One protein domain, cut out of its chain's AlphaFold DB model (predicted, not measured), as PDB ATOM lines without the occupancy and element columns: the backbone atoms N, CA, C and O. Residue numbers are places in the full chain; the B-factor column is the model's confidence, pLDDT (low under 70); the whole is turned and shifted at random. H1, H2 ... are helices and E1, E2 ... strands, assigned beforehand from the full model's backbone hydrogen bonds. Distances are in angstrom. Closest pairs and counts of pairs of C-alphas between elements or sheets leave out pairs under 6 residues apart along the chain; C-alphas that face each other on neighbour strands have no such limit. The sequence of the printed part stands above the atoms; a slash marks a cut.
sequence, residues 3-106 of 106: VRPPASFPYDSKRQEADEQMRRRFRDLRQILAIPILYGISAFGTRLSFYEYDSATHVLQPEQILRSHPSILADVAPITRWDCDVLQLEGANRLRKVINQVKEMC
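What this domain is: This is residues 3 to 106 of the 106 residues of an uncharacterized protein of Amanita muscaria Koide BX008 (UniProt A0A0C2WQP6). A two-stranded hairpin, E1 and E2, forms the middle of a flat domain, with the long helix H1 along one side and H3 on the other. The short helix H2 packs near the hairpin's turn, and a long unnamed loop follows E2. The printed part has 104 residues, with three named helices and two strands in the order H1, E1, E2, H2, H3; the sheet E1 - E2 is antiparallel, and the class is mixed, helices and strands. It is compact, with a radius of gyration of the C-alphas of 14.5 A and spans of 45 by 33 by 18 A.

Where its parts are: H1, residues 12 to 32, begins at C-alpha 12 (-36.116, 46.721, 5.238) and is 31.6 A long. E1, residues 37 to 44, and E2, residues 47 to 54, are each 23.4 A long. H2 is residues 79 to 82. H3, residues 89 to 105, is 24.8 A long and ends at C-alpha 105 (-29.716, 51.121, -28.167).

How they stand to each other: E1 and E2 form a hairpin, antiparallel at 160 degrees, with N 40 and O 51 within hydrogen-bond range at 2.8 A. The closest C-alphas of H1 and E1 are those of Ala 18 and Ser 42, 6.9 A apart. Those of E1 and H3 are Tyr 39 and Val 98, 7.4 A. Those of E2 and H2 are Ser 49 and Trp 82, 4.4 A. H1 and H3 are apart. Every O i to N i+4 pair is within hydrogen-bond range in H3, and 15 of 17 in H1; H2 is too short for one.

The domain as a whole: The C-alphas of Ser 71 and Glu 104, the two farthest apart, are 47.1 A apart. The printed part has no cut. The link from E2 to H2, 24 residues, is long. Residue 106 alone is under pLDDT 70.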
ATOM      1  N   VAL A   3     -27.362  55.384  -5.504       92.50
ATOM      2  CA  VAL A   3     -26.432  54.709  -4.582       92.50
ATOM      3  C   VAL A   3     -26.733  55.122  -3.152       92.50
ATOM      4  O   VAL A   3     -26.805  56.309  -2.837       92.50
ATOM      5  N   ARG A   4     -26.886  54.132  -2.275       94.50
ATOM      6  CA  ARG A   4     -27.108  54.307  -0.841       94.50
ATOM      7  C   ARG A   4     -25.939  53.738  -0.031       94.50
ATOM      8  O   ARG A   4     -25.236  52.840  -0.511       94.50
ATOM      9  N   PRO A   5     -25.729  54.227   1.207       94.56
ATOM     10  CA  PRO A   5     -24.678  53.714   2.073       94.56
ATOM     11  C   PRO A   5     -24.828  52.201   2.315       94.56
ATOM     12  O   PRO A   5     -25.946  51.749   2.581       94.56
ATOM     13  N   PRO A   6     -23.730  51.417   2.317       93.69
ATOM     14  CA  PRO A   6     -23.786  49.980   2.597       93.69
ATOM     15  C   PRO A   6     -24.432  49.672   3.956       93.69
ATOM     16  O   PRO A   6     -25.209  48.730   4.080       93.69
ATOM     17  N   ALA A   7     -24.175  50.519   4.959       95.19
ATOM     18  CA  ALA A   7     -24.735  50.391   6.304       95.19
ATOM     19  C   ALA A   7     -26.272  50.479   6.346       95.19
ATOM     20  O   ALA A   7     -26.882  50.045   7.313       95.19
ATOM     21  N   SER A   8     -26.912  51.029   5.307       94.56
ATOM     22  CA  SER A   8     -28.374  51.082   5.211       94.56
ATOM     23  C   SER A   8     -28.999  49.780   4.701       94.56
ATOM     24  O   SER A   8     -30.204  49.602   4.844       94.56
ATOM     25  N   PHE A   9     -28.211  48.879   4.109       94.00
ATOM     26  CA  PHE A   9     -28.715  47.666   3.462       94.00
ATOM     27  C   PHE A   9     -29.503  46.715   4.377       94.00
ATOM     28  O   PHE A   9     -30.506  46.174   3.907       94.00
ATOM     29  N   PRO A  10     -29.122  46.505   5.656       93.69
ATOM     30  CA  PRO A  10     -29.845  45.585   6.535       93.69
ATOM     31  C   PRO A  10     -31.275  46.030   6.865       93.69
ATOM     32  O   PRO A  10     -32.103  45.182   7.187       93.69
ATOM     33  N   TYR A  11     -31.597  47.320   6.736       92.06
ATOM     34  CA  TYR A  11     -32.920  47.848   7.069       92.06
ATOM     35  C   TYR A  11     -33.905  47.671   5.904       92.06
ATOM     36  O   TYR A  11     -33.718  48.224   4.817       92.06
ATOM     37  N   ASP A  12     -34.985  46.937   6.152       90.75
ATOM     38  CA  ASP A  12     -36.116  46.721   5.238       90.75
ATOM     39  C   ASP A  12     -36.735  48.037   4.743       90.75
ATOM     40  O   ASP A  12     -36.891  48.239   3.538       90.75
ATOM     41  N   SER A  13     -36.957  48.992   5.648       90.38
ATOM     42  CA  SER A  13     -37.426  50.346   5.334       90.38
ATOM     43  C   SER A  13     -36.537  51.047   4.307       90.38
ATOM     44  O   SER A  13     -37.035  51.687   3.380       90.38
ATOM     45  N   LYS A  14     -35.211  50.890   4.404       94.44
ATOM     46  CA  LYS A  14     -34.263  51.497   3.460       94.44
ATOM     47  C   LYS A  14     -34.273  50.809   2.108       94.44
ATOM     48  O   LYS A  14     -34.171  51.504   1.095       94.44
ATOM     49  N   ARG A  15     -34.442  49.487   2.073       94.25
ATOM     50  CA  ARG A  15     -34.642  48.737   0.827       94.25
ATOM     51  C   ARG A  15     -35.946  49.152   0.138       94.25
ATOM     52  O   ARG A  15     -35.940  49.423  -1.059       94.25
ATOM     53  N   GLN A  16     -37.030  49.308   0.891       92.75
ATOM     54  CA  GLN A  16     -38.302  49.794   0.360       92.75
ATOM     55  C   GLN A  16     -38.196  51.231  -0.181       92.75
ATOM     56  O   GLN A  16     -38.600  51.490  -1.313       92.75
ATOM     57  N   GLU A  17     -37.600  52.157   0.578       93.75
ATOM     58  CA  GLU A  17     -37.354  53.533   0.119       93.75
ATOM     59  C   GLU A  17     -36.551  53.568  -1.191       93.75
ATOM     60  O   GLU A  17     -36.785  54.429  -2.042       93.75
ATOM     61  N   ALA A  18     -35.596  52.649  -1.365       95.56
ATOM     62  CA  ALA A  18     -34.796  52.555  -2.579       95.56
ATOM     63  C   ALA A  18     -35.627  52.113  -3.799       95.56
ATOM     64  O   ALA A  18     -35.464  52.698  -4.871       95.56
ATOM     65  N   ASP A  19     -36.535  51.139  -3.651       95.50
ATOM     66  CA  ASP A  19     -37.469  50.737  -4.722       95.50
ATOM     67  C   ASP A  19     -38.448  51.872  -5.060       95.50
ATOM     68  O   ASP A  19     -38.609  52.228  -6.230       95.50
ATOM     69  N   GLU A  20     -39.028  52.525  -4.049       94.50
ATOM     70  CA  GLU A  20     -39.930  53.668  -4.241       94.50
ATOM     71  C   GLU A  20     -39.243  54.825  -4.986       94.50
ATOM     72  O   GLU A  20     -39.836  55.435  -5.888       94.50
ATOM     73  N   GLN A  21     -37.984  55.114  -4.641       95.31
ATOM     74  CA  GLN A  21     -37.177  56.128  -5.312       95.31
ATOM     75  C   GLN A  21     -36.925  55.763  -6.777       95.31
ATOM     76  O   GLN A  21     -37.174  56.599  -7.650       95.31
ATOM     77  N   MET A  22     -36.494  54.529  -7.068       96.25
ATOM     78  CA  MET A  22     -36.284  54.077  -8.449       96.25
ATOM     79  C   MET A  22     -37.564  54.225  -9.271       96.25
ATOM     80  O   MET A  22     -37.546  54.845 -10.332       96.25
ATOM     81  N   ARG A  23     -38.708  53.759  -8.758       95.62
ATOM     82  CA  ARG A  23     -40.006  53.873  -9.449       95.62
ATOM     83  C   ARG A  23     -40.428  55.308  -9.709       95.62
ATOM     84  O   ARG A  23     -41.060  55.586 -10.726       95.62
ATOM     85  N   ARG A  24     -40.128  56.232  -8.794       95.38
ATOM     86  CA  ARG A  24     -40.355  57.663  -9.028       95.38
ATOM     87  C   ARG A  24     -39.519  58.145 -10.215       95.38
ATOM     88  O   ARG A  24     -40.089  58.685 -11.153       95.38
ATOM     89  N   ARG A  25     -38.218  57.833 -10.240       95.06
ATOM     90  CA  ARG A  25     -37.324  58.201 -11.352       95.06
ATOM     91  C   ARG A  25     -37.785  57.633 -12.693       95.06
ATOM     92  O   ARG A  25     -37.825  58.369 -13.668       95.06
ATOM     93  N   PHE A  26     -38.182  56.361 -12.746       95.31
ATOM     94  CA  PHE A  26     -38.719  55.760 -13.972       95.31
ATOM     95  C   PHE A  26     -40.002  56.452 -14.453       95.31
ATOM     96  O   PHE A  26     -40.155  56.689 -15.649       95.31
ATOM     97  N   ARG A  27     -40.911  56.821 -13.538       94.06
ATOM     98  CA  ARG A  27     -42.135  57.565 -13.886       94.06
ATOM     99  C   ARG A  27     -41.851  58.943 -14.469       94.06
ATOM    100  O   ARG A  27     -42.583  59.353 -15.366       94.06
ATOM    101  N   ASP A  28     -40.815  59.614 -13.982       94.00
ATOM    102  CA  ASP A  28     -40.402  60.918 -14.497       94.00
ATOM    103  C   ASP A  28     -39.721  60.759 -15.870       94.00
ATOM    104  O   ASP A  28     -40.078  61.434 -16.834       94.00
ATOM    105  N   LEU A  29     -38.794  59.801 -15.994       92.62
ATOM    106  CA  LEU A  29     -38.003  59.578 -17.211       92.62
ATOM    107  C   LEU A  29     -38.815  59.015 -18.381       92.62
ATOM    108  O   LEU A  29     -38.520  59.342 -19.528       92.62
ATOM    109  N   ARG A  30     -39.859  58.210 -18.129       91.00
ATOM    110  CA  ARG A  30     -40.669  57.616 -19.211       91.00
ATOM    111  C   ARG A  30     -41.330  58.659 -20.120       91.00
ATOM    112  O   ARG A  30     -41.721  58.316 -21.224       91.00
ATOM    113  N   GLN A  31     -41.497  59.900 -19.651       89.06
ATOM    114  CA  GLN A  31     -42.116  60.983 -20.425       89.06
ATOM    115  C   GLN A  31     -41.220  61.497 -21.561       89.06
ATOM    116  O   GLN A  31     -41.722  62.080 -22.514       89.06
ATOM    117  N   ILE A  32     -39.906  61.294 -21.452       90.00
ATOM    118  CA  ILE A  32     -38.899  61.809 -22.393       90.00
ATOM    119  C   ILE A  32     -38.090  60.683 -23.047       90.00
ATOM    120  O   ILE A  32     -37.018  60.917 -23.600       90.00
ATOM    121  N   LEU A  33     -38.563  59.441 -22.927       88.12
ATOM    122  CA  LEU A  33     -37.816  58.265 -23.344       88.12
ATOM    123  C   LEU A  33     -37.893  58.080 -24.865       88.12
ATOM    124  O   LEU A  33     -38.980  57.948 -25.417       88.12
ATOM    125  N   ALA A  34     -36.732  58.034 -25.522       87.81
ATOM    126  CA  ALA A  34     -36.602  57.787 -26.963       87.81
ATOM    127  C   ALA A  34     -36.099  56.369 -27.307       87.81
ATOM    128  O   ALA A  34     -35.994  56.025 -28.480       87.81
ATOM    129  N   ILE A  35     -35.778  55.557 -26.294       90.12
ATOM    130  CA  ILE A  35     -35.258  54.188 -26.433       90.12
ATOM    131  C   ILE A  35     -36.295  53.164 -25.945       90.12
ATOM    132  O   ILE A  35     -37.072  53.482 -25.041       90.12
ATOM    133  N   PRO A  36     -36.313  51.935 -26.495       91.50
ATOM    134  CA  PRO A  36     -37.339  50.945 -26.165       91.50
ATOM    135  C   PRO A  36     -37.221  50.400 -24.736       91.50
ATOM    136  O   PRO A  36     -38.231  50.109 -24.095       91.50
ATOM    137  N   ILE A  37     -35.995  50.272 -24.221       94.62
ATOM    138  CA  ILE A  37     -35.733  49.739 -22.882       94.62
ATOM    139  C   ILE A  37     -34.924  50.756 -22.086       94.62
ATOM    140  O   ILE A  37     -33.847  51.185 -22.500       94.62
ATOM    141  N   LEU A  38     -35.425  51.121 -20.908       94.50
ATOM    142  CA  LEU A  38     -34.698  51.931 -19.941       94.50
ATOM    143  C   LEU A  38     -34.170  51.037 -18.819       94.50
ATOM    144  O   LEU A  38     -34.938  50.468 -18.043       94.50
ATOM    145  N   TYR A  39     -32.848  50.968 -18.697       95.31
ATOM    146  CA  TYR A  39     -32.186  50.275 -17.599       95.31
ATOM    147  C   TYR A  39     -31.916  51.218 -16.424       95.31
ATOM    148  O   TYR A  39     -31.488  52.361 -16.589       95.31
ATOM    149  N   GLY A  40     -32.116  50.716 -15.209       95.19
ATOM    150  CA  GLY A  40     -31.830  51.417 -13.963       95.19
ATOM    151  C   GLY A  40     -31.094  50.518 -12.982       95.19
ATOM    152  O   GLY A  40     -31.252  49.304 -12.985       95.19
ATOM    153  N   ILE A  41     -30.273  51.120 -12.123       96.44
ATOM    154  CA  ILE A  41     -29.530  50.395 -11.091       96.44
ATOM    155  C   ILE A  41     -29.699  51.125  -9.765       96.44
ATOM    156  O   ILE A  41     -29.436  52.331  -9.684       96.44
ATOM    157  N   SER A  42     -30.112  50.369  -8.750       96.50
ATOM    158  CA  SER A  42     -30.094  50.760  -7.341       96.50
ATOM    159  C   SER A  42     -28.972  50.012  -6.633       96.50
ATOM    160  O   SER A  42     -28.859  48.798  -6.792       96.50
ATOM    161  N   ALA A  43     -28.155  50.710  -5.851       96.44
ATOM    162  CA  ALA A  43     -27.005  50.126  -5.176       96.44
ATOM    163  C   ALA A  43     -27.009  50.401  -3.668       96.44
ATOM    164  O   ALA A  43     -27.279  51.522  -3.235       96.44
ATOM    165  N   PHE A  44     -26.621  49.398  -2.885       96.06
ATOM    166  CA  PHE A  44     -26.199  49.539  -1.494       96.06
ATOM    167  C   PHE A  44     -24.739  49.109  -1.375       96.06
ATOM    168  O   PHE A  44     -24.430  47.918  -1.289       96.06
ATOM    169  N   GLY A  45     -23.823  50.077  -1.401       93.81
ATOM    170  CA  GLY A  45     -22.402  49.765  -1.541       93.81
ATOM    171  C   GLY A  45     -22.126  48.992  -2.830       93.81
ATOM    172  O   GLY A  45     -22.364  49.503  -3.921       93.81
ATOM    173  N   THR A  46     -21.641  47.759  -2.695       94.25
ATOM    174  CA  THR A  46     -21.292  46.884  -3.824       94.25
ATOM    175  C   THR A  46     -22.470  46.050  -4.327       94.25
ATOM    176  O   THR A  46     -22.393  45.487  -5.416       94.25
ATOM    177  N   ARG A  47     -23.568  45.985  -3.560       96.19
ATOM    178  CA  ARG A  47     -24.750  45.193  -3.901       96.19
ATOM    179  C   ARG A  47     -25.688  45.972  -4.806       96.19
ATOM    180  O   ARG A  47     -26.148  47.053  -4.441       96.19
ATOM    181  N   LEU A  48     -25.994  45.413  -5.966       96.50
ATOM    182  CA  LEU A  48     -26.763  46.021  -7.037       96.50
ATOM    183  C   LEU A  48     -28.105  45.315  -7.209       96.50
ATOM    184  O   LEU A  48     -28.194  44.091  -7.144       96.50
ATOM    185  N   SER A  49     -29.126  46.106  -7.506       96.38
ATOM    186  CA  SER A  49     -30.416  45.663  -8.015       96.38
ATOM    187  C   SER A  49     -30.646  46.304  -9.378       96.38
ATOM    188  O   SER A  49     -30.459  47.516  -9.538       96.38
ATOM    189  N   PHE A  50     -31.033  45.489 -10.354       95.81
ATOM    190  CA  PHE A  50     -31.254  45.914 -11.730       95.81
ATOM    191  C   PHE A  50     -32.739  46.111 -11.981       95.81
ATOM    192  O   PHE A  50     -33.553  45.268 -11.613       95.81
ATOM    193  N   TYR A  51     -33.056  47.220 -12.630       96.44
ATOM    194  CA  TYR A  51     -34.391  47.588 -13.043       96.44
ATOM    195  C   TYR A  51     -34.434  47.681 -14.560       96.44
ATOM    196  O   TYR A  51     -33.522  48.241 -15.173       96.44
ATOM    197  N   GLU A  52     -35.509  47.173 -15.142       96.38
ATOM    198  CA  GLU A  52     -35.752  47.202 -16.578       96.38
ATOM    199  C   GLU A  52     -37.164  47.718 -16.818       96.38
ATOM    200  O   GLU A  52     -38.133  47.150 -16.313       96.38
ATOM    201  N   TYR A  53     -37.272  48.829 -17.539       96.75
ATOM    202  CA  TYR A  53     -38.543  49.378 -17.979       96.75
ATOM    203  C   TYR A  53     -38.671  49.229 -19.485       96.75
ATOM    204  O   TYR A  53     -37.833  49.739 -20.227       96.75
ATOM    205  N   ASP A  54     -39.750  48.588 -19.907       95.69
ATOM    206  CA  ASP A  54     -40.119  48.424 -21.305       95.69
ATOM    207  C   ASP A  54     -41.130  49.513 -21.693       95.69
ATOM    208  O   ASP A  54     -42.196  49.658 -21.082       95.69
ATOM    209  N   SER A  55     -40.789  50.312 -22.706       93.44
ATOM    210  CA  SER A  55     -41.633  51.412 -23.167       93.44
ATOM    211  C   SER A  55     -42.896  50.950 -23.893       93.44
ATOM    212  O   SER A  55     -43.871  51.695 -23.903       93.44
ATOM    213  N   ALA A  56     -42.881  49.768 -24.516       93.69
ATOM    214  CA  ALA A  56     -44.005  49.226 -25.273       93.69
ATOM    215  C   ALA A  56     -45.064  48.611 -24.350       93.69
ATOM    216  O   ALA A  56     -46.259  48.794 -24.572       93.69
ATOM    217  N   THR A  57     -44.635  47.903 -23.301       95.25
ATOM    218  CA  THR A  57     -45.552  47.271 -22.335       95.25
ATOM    219  C   THR A  57     -45.842  48.139 -21.111       95.25
ATOM    220  O   THR A  57     -46.780  47.855 -20.366       95.25
ATOM    221  N   HIS A  58     -45.059  49.200 -20.891       93.12
ATOM    222  CA  HIS A  58     -45.085  50.037 -19.685       93.12
ATOM    223  C   HIS A  58     -44.810  49.272 -18.381       93.12
ATOM    224  O   HIS A  58     -45.136  49.755 -17.290       93.12
ATOM    225  N   VAL A  59     -44.190  48.095 -18.472       95.50
ATOM    226  CA  VAL A  59     -43.851  47.255 -17.324       95.50
ATOM    227  C   VAL A  59     -42.463  47.626 -16.808       95.50
ATOM    228  O   VAL A  59     -41.515  47.768 -17.575       95.50
ATOM    229  N   LEU A  60     -42.346  47.771 -15.485       96.31
ATOM    230  CA  LEU A  60     -41.076  47.946 -14.781       96.31
ATOM    231  C   LEU A  60     -40.793  46.706 -13.935       96.31
ATOM    232  O   LEU A  60     -41.531  46.429 -12.985       96.31
ATOM    233  N   GLN A  61     -39.701  46.019 -14.245       95.62
ATOM    234  CA  GLN A  61     -39.174  44.902 -13.473       95.62
ATOM    235  C   GLN A  61     -38.020  45.362 -12.569       95.62
ATOM    236  O   GLN A  61     -37.287  46.276 -12.953       95.62
ATOM    237  N   PRO A  62     -37.823  44.746 -11.387       94.75
ATOM    238  CA  PRO A  62     -38.714  43.779 -10.731       94.75
ATOM    239  C   PRO A  62     -40.036  44.416 -10.265       94.75
ATOM    240  O   PRO A  62     -40.188  45.637 -10.288       94.75
ATOM    241  N   GLU A  63     -40.993  43.602  -9.807       92.38
ATOM    242  CA  GLU A  63     -42.274  44.071  -9.249       92.38
ATOM    243  C   GLU A  63     -42.092  44.987  -8.031       92.38
ATOM    244  O   GLU A  63     -41.079  44.933  -7.330       92.38
ATOM    245  N   GLN A  64     -43.078  45.841  -7.758       92.25
ATOM    246  CA  GLN A  64     -43.016  46.780  -6.639       92.25
ATOM    247  C   GLN A  64     -42.946  46.072  -5.290       92.25
ATOM    248  O   GLN A  64     -43.707  45.146  -5.031       92.25
ATOM    249  N   ILE A  65     -42.058  46.553  -4.412       90.62
ATOM    250  CA  ILE A  65     -42.144  46.196  -2.995       90.62
ATOM    251  C   ILE A  65     -43.381  46.892  -2.436       90.62
ATOM    252  O   ILE A  65     -43.423  48.119  -2.308       90.62
ATOM    253  N   LEU A  66     -44.413  46.104  -2.154       84.69
ATOM    254  CA  LEU A  66     -45.633  46.594  -1.532       84.69
ATOM    255  C   LEU A  66     -45.387  46.821  -0.047       84.69
ATOM    256  O   LEU A  66     -44.746  46.005   0.606       84.69
ATOM    257  N   ARG A  67     -45.930  47.914   0.491       77.81
ATOM    258  CA  ARG A  67     -45.952  48.154   1.937       77.81
ATOM    259  C   ARG A  67     -46.775  47.064   2.618       77.81
ATOM    260  O   ARG A  67     -47.860  46.728   2.139       77.81
ATOM    261  N   SER A  68     -46.290  46.550   3.747       75.94
ATOM    262  CA  SER A  68     -47.113  45.730   4.631       75.94
ATOM    263  C   SER A  68     -48.286  46.554   5.169       75.94
ATOM    264  O   SER A  68     -48.267  47.790   5.177       75.94
ATOM    265  N   HIS A  69     -49.334  45.866   5.624       79.31
ATOM    266  CA  HIS A  69     -50.430  46.512   6.342       79.31
ATOM    267  C   HIS A  69     -49.871  47.328   7.529       79.31
ATOM    268  O   HIS A  69     -48.968  46.825   8.195       79.31
ATOM    269  N   PRO A  70     -50.397  48.528   7.855       79.56
ATOM    270  CA  PRO A  70     -49.830  49.392   8.902       79.56
ATOM    271  C   PRO A  70     -49.662  48.722  10.274       79.56
ATOM    272  O   PRO A  70     -48.778  49.085  11.042       79.56
ATOM    273  N   SER A  71     -50.501  47.730  10.575       86.56
ATOM    274  CA  SER A  71     -50.445  46.945  11.815       86.56
ATOM    275  C   SER A  71     -49.462  45.763  11.782       86.56
ATOM    276  O   SER A  71     -49.354  45.050  12.774       86.56
ATOM    277  N   ILE A  72     -48.789  45.504  10.654       80.19
ATOM    278  CA  ILE A  72     -47.908  44.349  10.440       80.19
ATOM    279  C   ILE A  72     -46.499  44.846  10.105       80.19
ATOM    280  O   ILE A  72     -46.264  45.421   9.042       80.19
ATOM    281  N   LEU A  73     -45.543  44.562  10.988       81.06
ATOM    282  CA  LEU A  73     -44.113  44.809  10.776       81.06
ATOM    283  C   LEU A  73     -43.459  43.584  10.120       81.06
ATOM    284  O   LEU A  73     -42.712  42.849  10.761       81.06
ATOM    285  N   ALA A  74     -43.806  43.321   8.859       82.31
ATOM    286  CA  ALA A  74     -43.205  42.247   8.071       82.31
ATOM    287  C   ALA A  74     -42.173  42.817   7.094       82.31
ATOM    288  O   ALA A  74     -42.437  43.828   6.442       82.31
ATOM    289  N   ASP A  75     -41.040  42.128   6.942       81.50
ATOM    290  CA  ASP A  75     -40.076  42.445   5.890       81.50
ATOM    291  C   ASP A  75     -40.651  42.034   4.530       81.50
ATOM    292  O   ASP A  75     -40.642  40.870   4.130       81.50
ATOM    293  N   VAL A  76     -41.188  43.025   3.834       84.25
ATOM    294  CA  VAL A  76     -41.728  42.916   2.476       84.25
ATOM    295  C   VAL A  76     -40.688  43.287   1.415       84.25
ATOM    296  O   VAL A  76     -40.959  43.175   0.219       84.25
ATOM    297  N   ALA A  77     -39.494  43.725   1.832       88.75
ATOM    298  CA  ALA A  77     -38.427  44.226   0.979       88.75
ATOM    299  C   ALA A  77     -37.274  43.207   0.919       88.75
ATOM    300  O   ALA A  77     -36.282  43.350   1.639       88.75
ATOM    301  N   PRO A  78     -37.344  42.181   0.051       87.12
ATOM    302  CA  PRO A  78     -36.430  41.050   0.112       87.12
ATOM    303  C   PRO A  78     -34.978  41.460  -0.150       87.12
ATOM    304  O   PRO A  78     -34.665  42.139  -1.132       87.12
ATOM    305  N   ILE A  79     -34.067  40.982   0.702       89.81
ATOM    306  CA  ILE A  79     -32.620  41.213   0.573       89.81
ATOM    307  C   ILE A  79     -32.059  40.678  -0.756       89.81
ATOM    308  O   ILE A  79     -31.131  41.254  -1.320       89.81
ATOM    309  N   THR A  80     -32.679  39.622  -1.290       91.12
ATOM    310  CA  THR A  80     -32.346  38.992  -2.576       91.12
ATOM    311  C   THR A  80     -32.602  39.903  -3.775       91.12
ATOM    312  O   THR A  80     -32.155  39.599  -4.871       91.12
ATOM    313  N   ARG A  81     -33.271  41.051  -3.597       91.94
ATOM    314  CA  ARG A  81     -33.417  42.051  -4.661       91.94
ATOM    315  C   ARG A  81     -32.096  42.742  -5.015       91.94
ATOM    316  O   ARG A  81     -31.945  43.168  -6.158       91.94
ATOM    317  N   TRP A  82     -31.161  42.851  -4.067       94.75
ATOM    318  CA  TRP A  82     -29.780  43.297  -4.302       94.75
ATOM    319  C   TRP A  82     -28.828  42.100  -4.151       94.75
ATOM    320  O   TRP A  82     -27.973  42.054  -3.260       94.75
ATOM    321  N   ASP A  83     -29.049  41.091  -4.992       93.50
ATOM    322  CA  ASP A  83     -28.299  39.830  -5.045       93.50
ATOM    323  C   ASP A  83     -26.912  39.974  -5.680       93.50
ATOM    324  O   ASP A  83     -26.011  39.190  -5.390       93.50
ATOM    325  N   CYS A  84     -26.728  40.973  -6.537       94.19
ATOM    326  CA  CYS A  84     -25.525  41.124  -7.339       94.19
ATOM    327  C   CYS A  84     -24.442  41.916  -6.599       94.19
ATOM    328  O   CYS A  84     -24.580  43.122  -6.431       94.19
ATOM    329  N   ASP A  85     -23.341  41.280  -6.203       95.25
ATOM    330  CA  ASP A  85     -22.154  41.986  -5.705       95.25
ATOM    331  C   ASP A  85     -21.196  42.307  -6.861       95.25
ATOM    332  O   ASP A  85     -20.613  41.409  -7.469       95.25
ATOM    333  N   VAL A  86     -21.018  43.594  -7.166       94.81
ATOM    334  CA  VAL A  86     -20.194  44.063  -8.293       94.81
ATOM    335  C   VAL A  86     -18.709  43.720  -8.150       94.81
ATOM    336  O   VAL A  86     -17.996  43.699  -9.149       94.81
ATOM    337  N   LEU A  87     -18.230  43.450  -6.931       95.44
ATOM    338  CA  LEU A  87     -16.843  43.034  -6.717       95.44
ATOM    339  C   LEU A  87     -16.608  41.564  -7.087       95.44
ATOM    340  O   LEU A  87     -15.463  41.153  -7.262       95.44
ATOM    341  N   GLN A  88     -17.676  40.775  -7.232       96.25
ATOM    342  CA  GLN A  88     -17.599  39.410  -7.740       96.25
ATOM    343  C   GLN A  88     -17.550  39.422  -9.269       96.25
ATOM    344  O   GLN A  88     -18.200  40.242  -9.920       96.25
ATOM    345  N   LEU A  89     -16.828  38.465  -9.860       94.75
ATOM    346  CA  LEU A  89     -16.695  38.350 -11.318       94.75
ATOM    347  C   LEU A  89     -18.061  38.276 -12.018       94.75
ATOM    348  O   LEU A  89     -18.287  38.949 -13.022       94.75
ATOM    349  N   GLU A  90     -18.984  37.486 -11.469       93.88
ATOM    350  CA  GLU A  90     -20.346  37.361 -11.991       93.88
ATOM    351  C   GLU A  90     -21.099  38.698 -11.952       93.88
ATOM    352  O   GLU A  90     -21.709  39.097 -12.949       93.88
ATOM    353  N   GLY A  91     -21.002  39.433 -10.842       93.12
ATOM    354  CA  GLY A  91     -21.672  40.721 -10.698       93.12
ATOM    355  C   GLY A  91     -21.107  41.794 -11.628       93.12
ATOM    356  O   GLY A  91     -21.871  42.509 -12.286       93.12
ATOM    357  N   ALA A  92     -19.781  41.853 -11.775       95.12
ATOM    358  CA  ALA A  92     -19.116  42.725 -12.740       95.12
ATOM    359  C   ALA A  92     -19.538  42.402 -14.185       95.12
ATOM    360  O   ALA A  92     -19.829  43.308 -14.973       95.12
ATOM    361  N   ASN A  93     -19.637  41.114 -14.531       96.25
ATOM    362  CA  ASN A  93     -20.093  40.668 -15.847       96.25
ATOM    363  C   ASN A  93     -21.557  41.043 -16.107       96.25
ATOM    364  O   ASN A  93     -21.878  41.520 -17.198       96.25
ATOM    365  N   ARG A  94     -22.442  40.896 -15.112       94.81
ATOM    366  CA  ARG A  94     -23.852  41.300 -15.220       94.81
ATOM    367  C   ARG A  94     -23.987  42.805 -15.445       94.81
ATOM    368  O   ARG A  94     -24.719  43.220 -16.341       94.81
ATOM    369  N   LEU A  95     -23.231  43.621 -14.705       94.81
ATOM    370  CA  LEU A  95     -23.187  45.069 -14.924       94.81
ATOM    371  C   LEU A  95     -22.689  45.412 -16.335       94.81
ATOM    372  O   LEU A  95     -23.299  46.224 -17.031       94.81
ATOM    373  N   ARG A  96     -21.608  44.766 -16.784       95.88
ATOM    374  CA  ARG A  96     -21.044  44.980 -18.122       95.88
ATOM    375  C   ARG A  96     -22.033  44.618 -19.229       95.88
ATOM    376  O   ARG A  96     -22.112  45.346 -20.215       95.88
ATOM    377  N   LYS A  97     -22.806  43.542 -19.053       94.81
ATOM    378  CA  LYS A  97     -23.870  43.143 -19.983       94.81
ATOM    379  C   LYS A  97     -24.906  44.255 -20.148       94.81
ATOM    380  O   LYS A  97     -25.159  44.659 -21.276       94.81
ATOM    381  N   VAL A  98     -25.423  44.795 -19.043       93.44
ATOM    382  CA  VAL A  98     -26.407  45.892 -19.075       93.44
ATOM    383  C   VAL A  98     -25.833  47.131 -19.766       93.44
ATOM    384  O   VAL A  98     -26.489  47.729 -20.611       93.44
ATOM    385  N   ILE A  99     -24.583  47.497 -19.468       93.56
ATOM    386  CA  ILE A  99     -23.917  48.635 -20.124       93.56
ATOM    387  C   ILE A  99     -23.799  48.417 -21.638       93.56
ATOM    388  O   ILE A  99     -24.016  49.354 -22.402       93.56
ATOM    389  N   ASN A 100     -23.455  47.206 -22.080       95.12
ATOM    390  CA  ASN A 100     -23.364  46.899 -23.507       95.12
ATOM    391  C   ASN A 100     -24.737  46.976 -24.190       95.12
ATOM    392  O   ASN A 100     -24.831  47.590 -25.244       95.12
ATOM    393  N   GLN A 101     -25.797  46.465 -23.557       91.94
ATOM    394  CA  GLN A 101     -27.164  46.587 -24.080       91.94
ATOM    395  C   GLN A 101     -27.587  48.054 -24.230       91.94
ATOM    396  O   GLN A 101     -28.154  48.434 -25.247       91.94
ATOM    397  N   VAL A 102     -27.264  48.907 -23.251       89.38
ATOM    398  CA  VAL A 102     -27.525  50.353 -23.349       89.38
ATOM    399  C   VAL A 102     -26.772  50.978 -24.526       89.38
ATOM    400  O   VAL A 102     -27.341  51.797 -25.237       89.38
ATOM    401  N   LYS A 103     -25.512  50.590 -24.755       90.06
ATOM    402  CA  LYS A 103     -24.704  51.097 -25.876       90.06
ATOM    403  C   LYS A 103     -25.211  50.664 -27.249       90.06
ATOM    404  O   LYS A 103     -24.925  51.351 -28.213       90.06
ATOM    405  N   GLU A 104     -25.893  49.529 -27.350       90.00
ATOM    406  CA  GLU A 104     -26.471  49.055 -28.614       90.00
ATOM    407  C   GLU A 104     -27.782  49.781 -28.966       90.00
ATOM    408  O   GLU A 104     -28.183  49.781 -30.127       90.00
ATOM    409  N   MET A 105     -28.449  50.396 -27.982       85.31
ATOM    410  CA  MET A 105     -29.716  51.121 -28.167       85.31
ATOM    411  C   MET A 105     -29.558  52.629 -28.412       85.31
ATOM    412  O   MET A 105     -30.528  53.267 -28.825       85.31
ATOM    413  N   CYS A 106     -28.384  53.193 -28.118       68.25
ATOM    414  CA  CYS A 106     -28.051  54.610 -28.291       68.25
ATOM    415  C   CYS A 106     -27.100  54.796 -29.474       68.25
ATOM    416  O   CYS A 106     -27.297  55.777 -30.221       68.25
TER     417      CYS A 106